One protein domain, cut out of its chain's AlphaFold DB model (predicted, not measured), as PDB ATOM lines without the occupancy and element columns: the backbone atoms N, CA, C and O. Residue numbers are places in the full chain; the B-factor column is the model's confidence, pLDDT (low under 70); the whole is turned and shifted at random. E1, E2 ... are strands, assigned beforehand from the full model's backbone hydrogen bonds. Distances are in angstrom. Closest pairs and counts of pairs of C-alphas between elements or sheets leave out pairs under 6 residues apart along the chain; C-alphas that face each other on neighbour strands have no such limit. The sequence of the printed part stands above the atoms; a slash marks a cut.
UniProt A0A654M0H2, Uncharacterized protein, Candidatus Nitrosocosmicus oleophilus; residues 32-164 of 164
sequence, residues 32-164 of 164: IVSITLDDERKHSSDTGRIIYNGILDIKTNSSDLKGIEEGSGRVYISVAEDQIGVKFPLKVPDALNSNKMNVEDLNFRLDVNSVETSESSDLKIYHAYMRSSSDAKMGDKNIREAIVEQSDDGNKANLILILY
ATOM      1  N   ILE A  32     130.306 124.598 198.025       85.88
ATOM      2  CA  ILE A  32     129.210 123.697 198.373       85.88
ATOM      3  C   ILE A  32     128.396 123.401 197.116       85.88
ATOM      4  O   ILE A  32     128.033 124.298 196.346       85.88
ATOM      5  N   VAL A  33     128.076 122.123 196.937       85.38
ATOM      6  CA  VAL A  33     127.178 121.629 195.891       85.38
ATOM      7  C   VAL A  33     126.081 120.820 196.561       85.38
ATOM      8  O   VAL A  33     126.359 119.846 197.246       85.38
ATOM      9  N   SER A  34     124.834 121.227 196.371       88.75
ATOM     10  CA  SER A  34     123.646 120.534 196.851       88.75
ATOM     11  C   SER A  34     122.861 120.005 195.658       88.75
ATOM     12  O   SER A  34     122.587 120.747 194.716       88.75
ATOM     13  N   ILE A  35     122.526 118.720 195.686       85.56
ATOM     14  CA  ILE A  35     121.787 118.021 194.636       85.56
ATOM     15  C   ILE A  35     120.574 117.381 195.299       85.56
ATOM     16  O   ILE A  35     120.736 116.584 196.222       85.56
ATOM     17  N   THR A  36     119.375 117.714 194.833       87.75
ATOM     18  CA  THR A  36     118.123 117.093 195.276       87.75
ATOM     19  C   THR A  36     117.724 116.019 194.281       87.75
ATOM     20  O   THR A  36     117.689 116.269 193.075       87.75
ATOM     21  N   LEU A  37     117.394 114.834 194.787       86.69
ATOM     22  CA  LEU A  37     117.052 113.675 193.980       86.69
ATOM     23  C   LEU A  37     115.732 113.042 194.390       86.69
ATOM     24  O   LEU A  37     115.307 113.170 195.537       86.69
ATOM     25  N   ASP A  38     115.139 112.330 193.440       86.06
ATOM     26  CA  ASP A  38     113.938 111.519 193.581       86.06
ATOM     27  C   ASP A  38     114.252 110.027 193.376       86.06
ATOM     28  O   ASP A  38     115.107 109.628 192.565       86.06
ATOM     29  N   ASP A  39     113.520 109.194 194.101       77.50
ATOM     30  CA  ASP A  39     113.461 107.746 193.948       77.50
ATOM     31  C   ASP A  39     112.486 107.395 192.813       77.50
ATOM     32  O   ASP A  39     111.461 106.731 192.989       77.50
ATOM     33  N   GLU A  40     112.813 107.839 191.594       61.47
ATOM     34  CA  GLU A  40     112.005 107.546 190.400       61.47
ATOM     35  C   GLU A  40     111.905 106.041 190.098       61.47
ATOM     36  O   GLU A  40     111.112 105.611 189.254       61.47
ATOM     37  N   ARG A  41     112.718 105.208 190.760       56.34
ATOM     38  CA  ARG A  41     112.723 103.759 190.583       56.34
ATOM     39  C   ARG A  41     112.896 103.075 191.927       56.34
ATOM     40  O   ARG A  41     113.963 102.516 192.168       56.34
ATOM     41  N   LYS A  42     111.812 103.013 192.712       51.94
ATOM     42  CA  LYS A  42     111.679 102.108 193.865       51.94
ATOM     43  C   LYS A  42     112.182 100.718 193.485       51.94
ATOM     44  O   LYS A  42     111.471  99.924 192.863       51.94
ATOM     45  N   HIS A  43     113.433 100.421 193.805       50.56
ATOM     46  CA  HIS A  43     113.994  99.093 193.657       50.56
ATOM     47  C   HIS A  43     113.929  98.401 195.009       50.56
ATOM     48  O   HIS A  43     114.371  98.924 196.026       50.56
ATOM     49  N   SER A  44     113.286  97.232 194.973       44.34
ATOM     50  CA  SER A  44     113.044  96.344 196.102       44.34
ATOM     51  C   SER A  44     114.326  96.075 196.885       44.34
ATOM     52  O   SER A  44     115.394  95.834 196.319       44.34
ATOM     53  N   SER A  45     114.170  96.105 198.202       50.00
ATOM     54  CA  SER A  45     115.168  96.128 199.266       50.00
ATOM     55  C   SER A  45     115.950  94.825 199.470       50.00
ATOM     56  O   SER A  45     116.282  94.493 200.606       50.00
ATOM     57  N   ASP A  46     116.301  94.088 198.418       50.97
ATOM     58  CA  ASP A  46     117.017  92.808 198.585       50.97
ATOM     59  C   ASP A  46     118.457  93.004 199.100       50.97
ATOM     60  O   ASP A  46     119.099  92.065 199.559       50.97
ATOM     61  N   THR A  47     118.970  94.240 199.052       60.25
ATOM     62  CA  THR A  47     120.331  94.599 199.487       60.25
ATOM     63  C   THR A  47     120.376  95.600 200.646       60.25
ATOM     64  O   THR A  47     121.466  95.993 201.051       60.25
ATOM     65  N   GLY A  48     119.222  96.046 201.163       70.56
ATOM     66  CA  GLY A  48     119.157  97.108 202.182       70.56
ATOM     67  C   GLY A  48     119.626  98.492 201.700       70.56
ATOM     68  O   GLY A  48     119.867  99.372 202.519       70.56
ATOM     69  N   ARG A  49     119.779  98.688 200.383       77.94
ATOM     70  CA  ARG A  49     120.245  99.941 199.770       77.94
ATOM     71  C   ARG A  49     119.099 100.702 199.120       77.94
ATOM     72  O   ARG A  49     118.288 100.101 198.419       77.94
ATOM     73  N   ILE A  50     119.087 102.018 199.294       82.06
ATOM     74  CA  ILE A  50     118.148 102.940 198.639       82.06
ATOM     75  C   ILE A  50     118.871 103.594 197.464       82.06
ATOM     76  O   ILE A  50     120.036 103.962 197.603       82.06
ATOM     77  N   ILE A  51     118.227 103.711 196.300       84.50
ATOM     78  CA  ILE A  51     118.849 104.288 195.100       84.50
ATOM     79  C   ILE A  51     117.986 105.423 194.550       84.50
ATOM     80  O   ILE A  51     116.912 105.179 194.017       84.50
ATOM     81  N   TYR A  52     118.510 106.643 194.586       84.69
ATOM     82  CA  TYR A  52     117.909 107.825 193.973       84.69
ATOM     83  C   TYR A  52     118.460 108.000 192.560       84.69
ATOM     84  O   TYR A  52     119.679 107.985 192.398       84.69
ATOM     85  N   ASN A  53     117.596 108.151 191.552       81.25
ATOM     86  CA  ASN A  53     118.003 108.154 190.136       81.25
ATOM     87  C   ASN A  53     117.485 109.350 189.314       81.25
ATOM     88  O   ASN A  53     117.907 109.502 188.171       81.25
ATOM     89  N   GLY A  54     116.593 110.184 189.860       78.50
ATOM     90  CA  GLY A  54     116.127 111.407 189.194       78.50
ATOM     91  C   GLY A  54     116.717 112.635 189.870       78.50
ATOM     92  O   GLY A  54     116.525 112.795 191.069       78.50
ATOM     93  N   ILE A  55     117.440 113.498 189.154       79.56
ATOM     94  CA  ILE A  55     117.853 114.796 189.713       79.56
ATOM     95  C   ILE A  55     116.684 115.766 189.567       79.56
ATOM     96  O   ILE A  55     116.224 116.024 188.459       79.56
ATOM     97  N   LEU A  56     116.232 116.326 190.685       82.62
ATOM     98  CA  LEU A  56     115.171 117.330 190.718       82.62
ATOM     99  C   LEU A  56     115.720 118.755 190.684       82.62
ATOM    100  O   LEU A  56     115.110 119.633 190.077       82.62
ATOM    101  N   ASP A  57     116.831 119.000 191.379       83.81
ATOM    102  CA  ASP A  57     117.407 120.338 191.516       83.81
ATOM    103  C   ASP A  57     118.897 120.275 191.865       83.81
ATOM    104  O   ASP A  57     119.363 119.318 192.489       83.81
ATOM    105  N   ILE A  58     119.643 121.311 191.477       79.69
ATOM    106  CA  ILE A  58     121.062 121.475 191.805       79.69
ATOM    107  C   ILE A  58     121.306 122.924 192.196       79.69
ATOM    108  O   ILE A  58     121.057 123.851 191.424       79.69
ATOM    109  N   LYS A  59     121.884 123.116 193.376       85.25
ATOM    110  CA  LYS A  59     122.321 124.416 193.877       85.25
ATOM    111  C   LYS A  59     123.807 124.370 194.175       85.25
ATOM    112  O   LYS A  59     124.275 123.492 194.888       85.25
ATOM    113  N   THR A  60     124.562 125.335 193.667       84.00
ATOM    114  CA  THR A  60     126.000 125.416 193.929       84.00
ATOM    115  C   THR A  60     126.476 126.857 194.020       84.00
ATOM    116  O   THR A  60     125.906 127.745 193.385       84.00
ATOM    117  N   ASN A  61     127.522 127.084 194.813       83.06
ATOM    118  CA  ASN A  61     128.314 128.313 194.791       83.06
ATOM    119  C   ASN A  61     129.698 128.117 194.134       83.06
ATOM    120  O   ASN A  61     130.492 129.056 194.138       83.06
ATOM    121  N   SER A  62     129.976 126.931 193.581       79.06
ATOM    122  CA  SER A  62     131.224 126.622 192.886       79.06
ATOM    123  C   SER A  62     131.268 127.315 191.530       79.06
ATOM    124  O   SER A  62     130.314 127.244 190.749       79.06
ATOM    125  N   SER A  63     132.382 127.981 191.219       75.56
ATOM    126  CA  SER A  63     132.562 128.606 189.903       75.56
ATOM    127  C   SER A  63     132.768 127.590 188.781       75.56
ATOM    128  O   SER A  63     132.457 127.898 187.621       75.56
ATOM    129  N   ASP A  64     133.258 126.402 189.132       70.62
ATOM    130  CA  ASP A  64     133.722 125.372 188.203       70.62
ATOM    131  C   ASP A  64     132.624 124.365 187.844       70.62
ATOM    132  O   ASP A  64     132.731 123.654 186.844       70.62
ATOM    133  N   LEU A  65     131.503 124.379 188.574       74.12
ATOM    134  CA  LEU A  65     130.306 123.625 188.225       74.12
ATOM    135  C   LEU A  65     129.288 124.523 187.511       74.12
ATOM    136  O   LEU A  65     128.713 125.437 188.102       74.12
ATOM    137  N   LYS A  66     129.018 124.245 186.231       71.69
ATOM    138  CA  LYS A  66     127.960 124.945 185.472       71.69
ATOM    139  C   LYS A  66     126.633 124.191 185.440       71.69
ATOM    140  O   LYS A  66     125.633 124.752 185.003       71.69
ATOM    141  N   GLY A  67     126.627 122.944 185.903       67.88
ATOM    142  CA  GLY A  67     125.443 122.100 186.020       67.88
ATOM    143  C   GLY A  67     125.778 120.621 185.840       67.88
ATOM    144  O   GLY A  67     126.923 120.255 185.575       67.88
ATOM    145  N   ILE A  68     124.759 119.778 185.964       68.38
ATOM    146  CA  ILE A  68     124.783 118.376 185.533       68.38
ATOM    147  C   ILE A  68     124.077 118.326 184.181       68.38
ATOM    148  O   ILE A  68     123.006 118.906 184.018       68.38
ATOM    149  N   GLU A  69     124.697 117.683 183.200       64.75
ATOM    150  CA  GLU A  69     124.019 117.359 181.945       64.75
ATOM    151  C   GLU A  69     123.284 116.038 182.136       64.75
ATOM    152  O   GLU A  69     123.849 115.107 182.703       64.75
ATOM    153  N   GLU A  70     122.063 115.906 181.622       54.22
ATOM    154  CA  GLU A  70     121.456 114.587 181.438       54.22
ATOM    155  C   GLU A  70     122.234 113.840 180.344       54.22
ATOM    156  O   GLU A  70     121.876 113.805 179.168       54.22
ATOM    157  N   GLY A  71     123.379 113.279 180.723       51.09
ATOM    158  CA  GLY A  71     124.129 112.379 179.870       51.09
ATOM    159  C   GLY A  71     123.344 111.087 179.651       51.09
ATOM    160  O   GLY A  71     122.528 110.677 180.469       51.09
ATOM    161  N   SER A  72     123.672 110.360 178.585       51.19
ATOM    162  CA  SER A  72     123.154 109.002 178.328       51.19
ATOM    163  C   SER A  72     123.526 107.950 179.403       51.19
ATOM    164  O   SER A  72     123.205 106.768 179.263       51.19
ATOM    165  N   GLY A  73     124.221 108.362 180.470       57.03
ATOM    166  CA  GLY A  73     124.656 107.541 181.592       57.03
ATOM    167  C   GLY A  73     123.660 107.524 182.754       57.03
ATOM    168  O   GLY A  73     122.770 108.357 182.868       57.03
ATOM    169  N   ARG A  74     123.815 106.547 183.652       65.50
ATOM    170  CA  ARG A  74     122.994 106.464 184.868       65.50
ATOM    171  C   ARG A  74     123.468 107.491 185.894       65.50
ATOM    172  O   ARG A  74     124.582 107.367 186.399       65.50
ATOM    173  N   VAL A  75     122.588 108.439 186.183       75.62
ATOM    174  CA  VAL A  75     122.594 109.369 187.315       75.62
ATOM    175  C   VAL A  75     122.078 108.604 188.531       75.62
ATOM    176  O   VAL A  75     120.946 108.131 188.491       75.62
ATOM    177  N   TYR A  76     122.891 108.418 189.574       79.25
ATOM    178  CA  TYR A  76     122.395 107.840 190.821       79.25
ATOM    179  C   TYR A  76     123.172 108.234 192.081       79.25
ATOM    180  O   TYR A  76     124.391 108.415 192.059       79.25
ATOM    181  N   ILE A  77     122.462 108.237 193.211       84.81
ATOM    182  CA  ILE A  77     123.045 108.017 194.540       84.81
ATOM    183  C   ILE A  77     122.483 106.724 195.108       84.81
ATOM    184  O   ILE A  77     121.272 106.539 195.147       84.81
ATOM    185  N   SER A  78     123.361 105.849 195.583       86.50
ATOM    186  CA  SER A  78     122.991 104.684 196.379       86.50
ATOM    187  C   SER A  78     123.378 104.914 197.833       86.50
ATOM    188  O   SER A  78     124.558 105.130 198.104       86.50
ATOM    189  N   VAL A  79     122.426 104.817 198.752       85.00
ATOM    190  CA  VAL A  79     122.640 104.974 200.193       85.00
ATOM    191  C   VAL A  79     122.487 103.621 200.878       85.00
ATOM    192  O   VAL A  79     121.508 102.905 200.653       85.00
ATOM    193  N   ALA A  80     123.471 103.272 201.696       85.12
ATOM    194  CA  ALA A  80     123.483 102.142 202.614       85.12
ATOM    195  C   ALA A  80     123.896 102.643 204.009       85.12
ATOM    196  O   ALA A  80     124.404 103.757 204.137       85.12
ATOM    197  N   GLU A  81     123.723 101.821 205.046       84.00
ATOM    198  CA  GLU A  81     124.115 102.192 206.417       84.00
ATOM    199  C   GLU A  81     125.617 102.484 206.563       84.00
ATOM    200  O   GLU A  81     126.002 103.292 207.400       84.00
ATOM    201  N   ASP A  82     126.458 101.849 205.745       88.38
ATOM    202  CA  ASP A  82     127.918 101.926 205.817       88.38
ATOM    203  C   ASP A  82     128.558 102.710 204.660       88.38
ATOM    204  O   ASP A  82     129.731 103.081 204.727       88.38
ATOM    205  N   GLN A  83     127.817 102.963 203.579       89.25
ATOM    206  CA  GLN A  83     128.384 103.497 202.348       89.25
ATOM    207  C   GLN A  83     127.390 104.318 201.533       89.25
ATOM    208  O   GLN A  83     126.227 103.950 201.369       89.25
ATOM    209  N   ILE A  84     127.907 105.368 200.896       87.94
ATOM    210  CA  ILE A  84     127.195 106.131 199.870       87.94
ATOM    211  C   ILE A  84     127.960 106.012 198.555       87.94
ATOM    212  O   ILE A  84     129.160 106.264 198.487       87.94
ATOM    213  N   GLY A  85     127.272 105.590 197.500       87.75
ATOM    214  CA  GLY A  85     127.796 105.546 196.137       87.75
ATOM    215  C   GLY A  85     127.196 106.676 195.319       87.75
ATOM    216  O   GLY A  85     125.982 106.843 195.329       87.75
ATOM    217  N   VAL A  86     128.030 107.427 194.607       86.62
ATOM    218  CA  VAL A  86     127.609 108.598 193.832       86.62
ATOM    219  C   VAL A  86     128.072 108.437 192.395       86.62
ATOM    220  O   VAL A  86     129.252 108.157 192.159       86.62
ATOM    221  N   LYS A  87     127.161 108.626 191.438       85.81
ATOM    222  CA  LYS A  87     127.495 108.653 190.017       85.81
ATOM    223  C   LYS A  87     126.658 109.670 189.248       85.81
ATOM    224  O   LYS A  87     125.469 109.442 189.063       85.81
ATOM    225  N   PHE A  88     127.288 110.719 188.717       80.12
ATOM    226  CA  PHE A  88     126.624 111.709 187.861       80.12
ATOM    227  C   PHE A  88     127.566 112.253 186.778       80.12
ATOM    228  O   PHE A  88     128.726 112.524 187.076       80.12
ATOM    229  N   PRO A  89     127.097 112.473 185.543       82.00
ATOM    230  CA  PRO A  89     127.796 113.337 184.593       82.00
ATOM    231  C   PRO A  89     127.773 114.801 185.073       82.00
ATOM    232  O   PRO A  89     126.750 115.298 185.528       82.00
ATOM    233  N   LEU A  90     128.881 115.523 184.954       79.44
ATOM    234  CA  LEU A  90     129.010 116.937 185.320       79.44
ATOM    235  C   LEU A  90     129.456 117.752 184.117       79.44
ATOM    236  O   LEU A  90     130.328 117.316 183.370       79.44
ATOM    237  N   LYS A  91     128.921 118.964 183.969       79.00
ATOM    238  CA  LYS A  91     129.379 119.918 182.962       79.00
ATOM    239  C   LYS A  91     130.336 120.928 183.590       79.00
ATOM    240  O   LYS A  91     129.914 121.803 184.354       79.00
ATOM    241  N   VAL A  92     131.610 120.832 183.223       80.19
ATOM    242  CA  VAL A  92     132.701 121.668 183.753       80.19
ATOM    243  C   VAL A  92     133.451 122.378 182.616       80.19
ATOM    244  O   VAL A  92     133.432 121.888 181.482       80.19
ATOM    245  N   PRO A  93     134.061 123.554 182.845       75.94
ATOM    246  CA  PRO A  93     134.904 124.210 181.846       75.94
ATOM    247  C   PRO A  93     136.084 123.322 181.427       75.94
ATOM    248  O   PRO A  93     136.668 122.640 182.264       75.94
ATOM    249  N   ASP A  94     136.482 123.352 180.151       78.69
ATOM    250  CA  ASP A  94     137.654 122.589 179.675       78.69
ATOM    251  C   ASP A  94     138.996 123.125 180.217       78.69
ATOM    252  O   ASP A  94     140.005 122.420 180.202       78.69
ATOM    253  N   ALA A  95     138.998 124.367 180.708       74.12
ATOM    254  CA  ALA A  95     140.083 125.025 181.423       74.12
ATOM    255  C   ALA A  95     139.536 126.186 182.273       74.12
ATOM    256  O   ALA A  95     138.438 126.697 182.027       74.12
ATOM    257  N   LEU A  96     140.335 126.659 183.236       68.69
ATOM    258  CA  LEU A  96     140.004 127.826 184.059       68.69
ATOM    259  C   LEU A  96     139.679 129.042 183.164       68.69
ATOM    260  O   LEU A  96     140.488 129.430 182.320       68.69
ATOM    261  N   ASN A  97     138.512 129.661 183.371       66.38
ATOM    262  CA  ASN A  97     137.981 130.793 182.586       66.38
ATOM    263  C   ASN A  97     137.656 130.503 181.109       66.38
ATOM    264  O   ASN A  97     137.494 131.439 180.320       66.38
ATOM    265  N   SER A  98     137.555 129.237 180.709       75.81
ATOM    266  CA  SER A  98     137.136 128.896 179.353       75.81
ATOM    267  C   SER A  98     135.620 128.977 179.167       75.81
ATOM    268  O   SER A  98     134.842 128.692 180.074       75.81
ATOM    269  N   ASN A  99     135.204 129.320 177.945       76.56
ATOM    270  CA  ASN A  99     133.806 129.231 177.507       76.56
ATOM    271  C   ASN A  99     133.457 127.849 176.928       76.56
ATOM    272  O   ASN A  99     132.295 127.585 176.615       76.56
ATOM    273  N   LYS A 100     134.459 126.990 176.712       80.25
ATOM    274  CA  LYS A 100     134.261 125.616 176.256       80.25
ATOM    275  C   LYS A 100     134.013 124.716 177.459       80.25
ATOM    276  O   LYS A 100     134.618 124.890 178.511       80.25
ATOM    277  N   MET A 101     133.117 123.755 177.275       82.06
ATOM    278  CA  MET A 101     132.621 122.885 178.333       82.06
ATOM    279  C   MET A 101     132.875 121.426 177.972       82.06
ATOM    280  O   MET A 101     132.656 121.037 176.824       82.06
ATOM    281  N   ASN A 102     133.251 120.634 178.969       82.12
ATOM    282  CA  ASN A 102     133.368 119.185 178.895       82.12
ATOM    283  C   ASN A 102     132.328 118.525 179.805       82.12
ATOM    284  O   ASN A 102     131.854 119.130 180.769       82.12
ATOM    285  N   VAL A 103     131.981 117.281 179.478       81.19
ATOM    286  CA  VAL A 103     131.198 116.412 180.358       81.19
ATOM    287  C   VAL A 103     132.146 115.408 180.999       81.19
ATOM    288  O   VAL A 103     132.832 114.674 180.289       81.19
ATOM    289  N   GLU A 104     132.179 115.384 182.326       81.19
ATOM    290  CA  GLU A 104     132.994 114.465 183.118       81.19
ATOM    291  C   GLU A 104     132.102 113.525 183.929       81.19
ATOM    292  O   GLU A 104     131.130 113.958 184.542       81.19
ATOM    293  N   ASP A 105     132.434 112.235 183.952       79.94
ATOM    294  CA  ASP A 105     131.725 111.259 184.779       79.94
ATOM    295  C   ASP A 105     132.271 111.283 186.210       79.94
ATOM    296  O   ASP A 105     133.333 110.727 186.504       79.94
ATOM    297  N   LEU A 106     131.506 111.870 187.126       80.81
ATOM    298  CA  LEU A 106     131.766 111.776 188.554       80.81
ATOM    299  C   LEU A 106     131.361 110.392 189.048       80.81
ATOM    300  O   LEU A 106     130.206 109.999 188.898       80.81
ATOM    301  N   ASN A 107     132.288 109.650 189.654       85.31
ATOM    302  CA  ASN A 107     132.011 108.322 190.195       85.31
ATOM    303  C   ASN A 107     132.891 108.037 191.411       85.31
ATOM    304  O   ASN A 107     134.095 107.811 191.272       85.31
ATOM    305  N   PHE A 108     132.293 108.027 192.598       84.19
ATOM    306  CA  PHE A 108     133.024 107.781 193.836       84.19
ATOM    307  C   PHE A 108     132.151 107.116 194.900       84.19
ATOM    308  O   PHE A 108     130.939 106.937 194.751       84.19
ATOM    309  N   ARG A 109     132.812 106.701 195.981       87.38
ATOM    310  CA  ARG A 109     132.180 106.118 197.160       87.38
ATOM    311  C   ARG A 109     132.664 106.837 198.407       87.38
ATOM    312  O   ARG A 109     133.839 107.190 198.503       87.38
ATOM    313  N   LEU A 110     131.746 107.005 199.340       86.19
ATOM    314  CA  LEU A 110     131.964 107.588 200.651       86.19
ATOM    315  C   LEU A 110     131.710 106.513 201.700       86.19
ATOM    316  O   LEU A 110     130.790 105.706 201.537       86.19
ATOM    317  N   ASP A 111     132.487 106.544 202.772       89.06
ATOM    318  CA  ASP A 111     132.237 105.706 203.939       89.06
ATOM    319  C   ASP A 111     131.356 106.508 204.914       89.06
ATOM    320  O   ASP A 111     131.655 107.669 205.224       89.06
ATOM    321  N   VAL A 112     130.242 105.916 205.352       88.88
ATOM    322  CA  VAL A 112     129.333 106.541 206.325       88.88
ATOM    323  C   VAL A 112     129.969 106.445 207.706       88.88
ATOM    324  O   VAL A 112     130.330 105.362 208.163       88.88
ATOM    325  N   ASN A 113     130.115 107.587 208.372       87.62
ATOM    326  CA  ASN A 113     130.672 107.663 209.720       87.62
ATOM    327  C   ASN A 113     129.574 107.688 210.790       87.62
ATOM    328  O   ASN A 113     129.732 107.106 211.861       87.62
ATOM    329  N   SER A 114     128.458 108.361 210.510       89.12
ATOM    330  CA  SER A 114     127.316 108.418 211.419       89.12
ATOM    331  C   SER A 114     126.000 108.561 210.664       89.12
ATOM    332  O   SER A 114     125.947 109.121 209.567       89.12
ATOM    333  N   VAL A 115     124.937 108.058 211.289       89.06
ATOM    334  CA  VAL A 115     123.555 108.227 210.842       89.06
ATOM    335  C   VAL A 115     122.770 108.845 211.989       89.06
ATOM    336  O   VAL A 115     122.692 108.265 213.072       89.06
ATOM    337  N   GLU A 116     122.205 110.021 211.758       89.19
ATOM    338  CA  GLU A 116     121.262 110.655 212.673       89.19
ATOM    339  C   GLU A 116     119.845 110.298 212.231       89.19
ATOM    340  O   GLU A 116     119.540 110.262 211.038       89.19
ATOM    341  N   THR A 117     118.974 109.988 213.187       84.75
ATOM    342  CA  THR A 117     117.550 109.752 212.931       84.75
ATOM    343  C   THR A 117     116.755 110.718 213.789       84.75
ATOM    344  O   THR A 117     116.965 110.789 215.000       84.75
ATOM    345  N   SER A 118     115.878 111.489 213.155       76.69
ATOM    346  CA  SER A 118     114.963 112.389 213.856       76.69
ATOM    347  C   SER A 118     113.993 111.568 214.718       76.69
ATOM    348  O   SER A 118     113.467 110.551 214.288       76.69
ATOM    349  N   GLU A 119     113.742 111.982 215.961       69.62
ATOM    350  CA  GLU A 119     112.766 111.287 216.820       69.62
ATOM    351  C   GLU A 119     111.315 111.563 216.387       69.62
ATOM    352  O   GLU A 119     110.403 110.800 216.700       69.62
ATOM    353  N   SER A 120     111.093 112.680 215.684       66.19
ATOM    354  CA  SER A 120     109.767 113.144 215.257       66.19
ATOM    355  C   SER A 120     109.400 112.760 213.825       66.19
ATOM    356  O   SER A 120     108.231 112.857 213.452       66.19
ATOM    357  N   SER A 121     110.379 112.355 213.023       66.69
ATOM    358  CA  SER A 121     110.188 111.904 211.650       66.69
ATOM    359  C   SER A 121     111.172 110.785 211.348       66.69
ATOM    360  O   SER A 121     112.296 110.830 211.827       66.69
ATOM    361  N   ASP A 122     110.813 109.817 210.505       73.31
ATOM    362  CA  ASP A 122     111.739 108.758 210.058       73.31
ATOM    363  C   ASP A 122     112.862 109.290 209.126       73.31
ATOM    364  O   ASP A 122     113.469 108.546 208.353       73.31
ATOM    365  N   LEU A 123     113.144 110.596 209.195       81.81
ATOM    366  CA  LEU A 123     114.211 111.292 208.499       81.81
ATOM    367  C   LEU A 123     115.562 110.768 208.966       81.81
ATOM    368  O   LEU A 123     115.884 110.792 210.158       81.81
ATOM    369  N   LYS A 124     116.370 110.352 207.993       86.25
ATOM    370  CA  LYS A 124     117.742 109.902 208.201       86.25
ATOM    371  C   LYS A 124     118.719 110.886 207.580       86.25
ATOM    372  O   LYS A 124     118.588 111.241 206.408       86.25
ATOM    373  N   ILE A 125     119.723 111.281 208.354       88.44
ATOM    374  CA  ILE A 125     120.838 112.112 207.899       88.44
ATOM    375  C   ILE A 125     122.108 111.273 207.983       88.44
ATOM    376  O   ILE A 125     122.507 110.830 209.057       88.44
ATOM    377  N   TYR A 126     122.736 111.037 206.839       88.56
ATOM    378  CA  TYR A 126     123.965 110.266 206.718       88.56
ATOM    379  C   TYR A 126     125.138 111.231 206.584       88.56
ATOM    380  O   TYR A 126     125.213 112.002 205.624       88.56
ATOM    381  N   HIS A 127     126.080 111.156 207.517       87.69
ATOM    382  CA  HIS A 127     127.339 111.891 207.444       87.69
ATOM    383  C   HIS A 127     128.414 110.957 206.905       87.69
ATOM    384  O   HIS A 127     128.743 109.943 207.530       87.69
ATOM    385  N   ALA A 128     128.961 111.294 205.742       86.69
ATOM    386  CA  ALA A 128     129.910 110.451 205.042       86.69
ATOM    387  C   ALA A 128     131.161 111.237 204.638       86.69
ATOM    388  O   ALA A 128     131.121 112.422 204.304       86.69
ATOM    389  N   TYR A 129     132.297 110.553 204.653       82.88
ATOM    390  CA  TYR A 129     133.577 111.145 204.285       82.88
ATOM    391  C   TYR A 129     134.146 110.441 203.067       82.88
ATOM    392  O   TYR A 129     133.916 109.249 202.836       82.88
ATOM    393  N   MET A 130     134.920 111.190 202.285       78.62
ATOM    394  CA  MET A 130     135.724 110.584 201.239       78.62
ATOM    395  C   MET A 130     136.676 109.580 201.873       78.62
ATOM    396  O   MET A 130     137.426 109.902 202.798       78.62
ATOM    397  N   ARG A 131     136.660 108.353 201.354       69.88
ATOM    398  CA  ARG A 131     137.648 107.352 201.733       69.88
ATOM    399  C   ARG A 131     139.031 107.930 201.442       69.88
ATOM    400  O   ARG A 131     139.270 108.423 200.342       69.88
ATOM    401  N   SER A 132     139.936 107.859 202.414       56.62
ATOM    402  CA  SER A 132     141.234 108.561 202.431       56.62
ATOM    403  C   SER A 132     142.170 108.280 201.243       56.62
ATOM    404  O   SER A 132     143.185 108.951 201.099       56.62
ATOM    405  N   SER A 133     141.835 107.316 200.382       56.34
ATOM    406  CA  SER A 133     142.556 106.960 199.157       56.34
ATOM    407  C   SER A 133     141.860 107.393 197.856       56.34
ATOM    408  O   SER A 133     142.206 106.876 196.797       56.34
ATOM    409  N   SER A 134     140.819 108.225 197.913       63.22
ATOM    410  CA  SER A 134     140.024 108.595 196.740       63.22
ATOM    411  C   SER A 134     140.367 109.994 196.230       63.22
ATOM    412  O   SER A 134     140.079 110.979 196.902       63.22
ATOM    413  N   ASP A 135     140.843 110.087 194.988       66.38
ATOM    414  CA  ASP A 135     141.050 111.348 194.254       66.38
ATOM    415  C   ASP A 135     139.739 111.867 193.634       66.38
ATOM    416  O   ASP A 135     139.706 112.283 192.475       66.38
ATOM    417  N   ALA A 136     138.619 111.775 194.363       76.25
ATOM    418  CA  ALA A 136     137.340 112.197 193.800       76.25
ATOM    419  C   ALA A 136     137.324 113.718 193.668       76.25
ATOM    420  O   ALA A 136     137.457 114.449 194.655       76.25
ATOM    421  N   LYS A 137     137.153 114.168 192.431       77.94
ATOM    422  CA  LYS A 137     137.141 115.576 192.073       77.94
ATOM    423  C   LYS A 137     135.851 115.943 191.383       77.94
ATOM    424  O   LYS A 137     135.271 115.130 190.670       77.94
ATOM    425  N   MET A 138     135.446 117.183 191.588       77.56
ATOM    426  CA  MET A 138     134.376 117.825 190.847       77.56
ATOM    427  C   MET A 138     134.990 119.033 190.141       77.56
ATOM    428  O   MET A 138     135.293 120.036 190.784       77.56
ATOM    429  N   GLY A 139     135.242 118.900 188.835       76.50
ATOM    430  CA  GLY A 139     136.098 119.842 188.115       76.50
ATOM    431  C   GLY A 139     137.532 119.798 188.652       76.50
ATOM    432  O   GLY A 139     138.136 118.730 188.763       76.50
ATOM    433  N   ASP A 140     138.087 120.953 189.018       76.00
ATOM    434  CA  ASP A 140     139.442 121.065 189.571       76.00
ATOM    435  C   ASP A 140     139.505 120.914 191.107       76.00
ATOM    436  O   ASP A 140     140.604 120.840 191.665       76.00
ATOM    437  N   LYS A 141     138.351 120.829 191.785       79.44
ATOM    438  CA  LYS A 141     138.241 120.779 193.250       79.44
ATOM    439  C   LYS A 141     138.197 119.360 193.789       79.44
ATOM    440  O   LYS A 141     137.595 118.473 193.180       79.44
ATOM    441  N   ASN A 142     138.765 119.157 194.974       83.38
ATOM    442  CA  ASN A 142     138.645 117.886 195.683       83.38
ATOM    443  C   ASN A 142     137.359 117.862 196.508       83.38
ATOM    444  O   ASN A 142     136.969 118.863 197.110       83.38
ATOM    445  N   ILE A 143     136.733 116.692 196.594       83.00
ATOM    446  CA  ILE A 143     135.614 116.471 197.510       83.00
ATOM    447  C   ILE A 143     136.192 116.166 198.894       83.00
ATOM    448  O   ILE A 143     137.046 115.292 199.042       83.00
ATOM    449  N   ARG A 144     135.750 116.893 199.919       82.12
ATOM    450  CA  ARG A 144     136.190 116.697 201.308       82.12
ATOM    451  C   ARG A 144     135.216 115.822 202.087       82.12
ATOM    452  O   ARG A 144     135.614 114.842 202.711       82.12
ATOM    453  N   GLU A 145     133.946 116.207 202.059       84.62
ATOM    454  CA  GLU A 145     132.883 115.661 202.905       84.62
ATOM    455  C   GLU A 145     131.579 115.609 202.111       84.62
ATOM    456  O   GLU A 145     131.384 116.386 201.166       84.62
ATOM    457  N   ALA A 146     130.692 114.701 202.508       85.56
ATOM    458  CA  ALA A 146     129.367 114.577 201.939       85.56
ATOM    459  C   ALA A 146     128.319 114.320 203.026       85.56
ATOM    460  O   ALA A 146     128.520 113.517 203.936       85.56
ATOM    461  N   ILE A 147     127.173 114.973 202.900       88.81
ATOM    462  CA  ILE A 147     126.010 114.763 203.761       88.81
ATOM    463  C   ILE A 147     124.864 114.320 202.861       88.81
ATOM    464  O   ILE A 147     124.652 114.914 201.804       88.81
ATOM    465  N   VAL A 148     124.142 113.273 203.255       88.69
ATOM    466  CA  VAL A 148     122.902 112.876 202.587       88.69
ATOM    467  C   VAL A 148     121.742 112.986 203.558       88.69
ATOM    468  O   VAL A 148     121.694 112.274 204.554       88.69
ATOM    469  N   GLU A 149     120.797 113.861 203.245       89.75
ATOM    470  CA  GLU A 149     119.564 114.047 204.008       89.75
ATOM    471  C   GLU A 149     118.416 113.378 203.258       89.75
ATOM    472  O   GLU A 149     118.065 113.799 202.154       89.75
ATOM    473  N   GLN A 150     117.839 112.331 203.836       86.06
ATOM    474  CA  GLN A 150     116.662 111.665 203.287       86.06
ATOM    475  C   GLN A 150     115.394 112.415 203.714       86.06
ATOM    476  O   GLN A 150     115.277 112.812 204.869       86.06
ATOM    477  N   SER A 151     114.435 112.599 202.804       83.75
ATOM    478  CA  SER A 151     113.130 113.176 203.144       83.75
ATOM    479  C   SER A 151     112.332 112.271 204.082       83.75
ATOM    480  O   SER A 151     112.522 111.056 204.098       83.75
ATOM    481  N   ASP A 152     111.376 112.851 204.813       79.38
ATOM    482  CA  ASP A 152     110.519 112.112 205.755       79.38
ATOM    483  C   ASP A 152     109.763 110.941 205.097       79.38
ATOM    484  O   ASP A 152     109.514 109.920 205.729       79.38
ATOM    485  N   ASP A 153     109.391 111.072 203.821       77.25
ATOM    486  CA  ASP A 153     108.694 110.030 203.054       77.25
ATOM    487  C   ASP A 153     109.641 109.009 202.400       77.25
ATOM    488  O   ASP A 153     109.193 108.091 201.709       77.25
ATOM    489  N   GLY A 154     110.949 109.196 202.582       77.06
ATOM    490  CA  GLY A 154     112.021 108.366 202.053       77.06
ATOM    491  C   GLY A 154     112.260 108.474 200.548       77.06
ATOM    492  O   GLY A 154     113.283 107.965 200.081       77.06
ATOM    493  N   ASN A 155     111.368 109.136 199.803       82.56
ATOM    494  CA  ASN A 155     111.375 109.151 198.338       82.56
ATOM    495  C   ASN A 155     112.378 110.156 197.764       82.56
ATOM    496  O   ASN A 155     112.714 110.072 196.592       82.56
ATOM    497  N   LYS A 156     112.880 111.101 198.562       87.38
ATOM    498  CA  LYS A 156     113.857 112.096 198.117       87.38
ATOM    499  C   LYS A 156     115.101 112.078 198.982       87.38
ATOM    500  O   LYS A 156     115.069 111.674 200.144       87.38
ATOM    501  N   ALA A 157     116.192 112.561 198.407       87.62
ATOM    502  CA  ALA A 157     117.417 112.818 199.141       87.62
ATOM    503  C   ALA A 157     118.091 114.100 198.665       87.62
ATOM    504  O   ALA A 157     118.100 114.399 197.471       87.62
ATOM    505  N   ASN A 158     118.699 114.826 199.598       88.88
ATOM    506  CA  ASN A 158     119.628 115.905 199.297       88.88
ATOM    507  C   ASN A 158     121.050 115.406 199.538       88.88
ATOM    508  O   ASN A 158     121.401 115.096 200.672       88.88
ATOM    509  N   LEU A 159     121.870 115.353 198.491       88.31
ATOM    510  CA  LEU A 159     123.316 115.185 198.613       88.31
ATOM    511  C   LEU A 159     123.969 116.561 198.694       88.31
ATOM    512  O   LEU A 159     123.836 117.365 197.776       88.31
ATOM    513  N   ILE A 160     124.706 116.811 199.766       89.69
ATOM    514  CA  ILE A 160     125.476 118.030 199.992       89.69
ATOM    515  C   ILE A 160     126.952 117.650 199.967       89.69
ATOM    516  O   ILE A 160     127.402 116.868 200.796       89.69
ATOM    517  N   LEU A 161     127.706 118.200 199.022       86.94
ATOM    518  CA  LEU A 161     129.146 118.016 198.880       86.94
ATOM    519  C   LEU A 161     129.874 119.284 199.313       86.94
ATOM    520  O   LEU A 161     129.483 120.388 198.926       86.94
ATOM    521  N   ILE A 162     130.956 119.106 200.069       86.50
ATOM    522  CA  ILE A 162     131.865 120.179 200.483       86.50
ATOM    523  C   ILE A 162     133.179 120.018 199.714       86.50
ATOM    524  O   ILE A 162     133.822 118.968 199.804       86.50
ATOM    525  N   LEU A 163     133.570 121.050 198.967       84.88
ATOM    526  CA  LEU A 163     134.730 121.070 198.073       84.88
ATOM    527  C   LEU A 163     135.817 122.046 198.563       84.88
ATOM    528  O   LEU A 163     135.507 123.020 199.259       84.88
ATOM    529  N   TYR A 164     137.076 121.789 198.184       80.44
ATOM    530  CA  TYR A 164     138.248 122.633 198.473       80.44
ATOM    531  C   TYR A 164     139.336 122.547 197.393       80.44
ATOM    532  O   TYR A 164     139.358 121.548 196.625       80.44
TER     533      TYR A 164
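What this domain is: This is residues 32 to 164 of the 164 residues of an uncharacterized protein of Candidatus Nitrosocosmicus oleophilus (UniProt A0A654M0H2). What shape does the chain make? It makes one long, curled sheet folded back on itself like a flattened, only partly closed barrel: E2, E4 and E5 form one wall, E7, E8, E9, E1 and E3 the facing wall, and long, bent E6 is the hinge. The edge strands E2 and E3 come together only where E2 runs on into E3. What is it made of? The printed part has 133 residues with nine strands, E1 to E9 along the chain, and no named helix; the class is all strand, and the sheet order E2 E4 E5 E6 E7 E8 E9 E1 E3 is antiparallel throughout. It is compact, with a radius of gyration of the C-alphas of 14.8 A, yet elongated, spanning 47 by 29 by 25 A.

Where its parts are: Where do the first strands lie? E1, residues 32 to 38, begins at C-alpha 32 (129.210, 123.697, 198.373) and is 20.1 A long. E2 is residues 50 to 52, E3 54 to 60 and E4 76 to 79. Which strands bend? E5, residues 83 to 93, 29.9 A, bends by 57 degrees at residue 89; E6, residues 101 to 117, 40.0 A, by 80 degrees at residue 113; E8, residues 141 to 150, 25.5 A, by 62 degrees at residue 144. What remains? E7 is residues 124 to 130, and E9, residues 156 to 163, 22.7 A, ends at C-alpha 163 (134.730, 121.070, 198.073).

How they stand to each other: How does the twisted sheet continue from E1? E1 has E3 on one side, with N 36 and O 57 at 2.8 A, and E9 on the other, with N 35 and O 159 at 2.8 A. What links the rest? E4 to E9 form a meander, each strand the antiparallel neighbour of the one before, and each successive two are a hairpin. N 78 and O 85 are 2.8 A apart, N 90 and O 104 2.8 A, N 116 and O 125 2.8 A, N 128 and O 146 2.9 A, and N 147 and O 160 2.8 A, within hydrogen-bond range. Where are the edges? E2 pairs with E4, N 52 and O 77 at 2.8 A, and meets E3 only through their link; the closest C-alphas of E1 and E2, Asp 38 and Tyr 52, are 5.4 A apart.

The domain as a whole: How large is it? The two C-alphas farthest apart, those of Lys 100 and Glu 119, are 48.1 A apart, and the printed part has no cut. Which links are long? Those from E1 to E2 and from E3 to E4, the latter 15 residues. Where is confidence low? The mean pLDDT of the printed part is 78.3; 26 residues are under 70, among them residues 40 to 47 and 67 to 74.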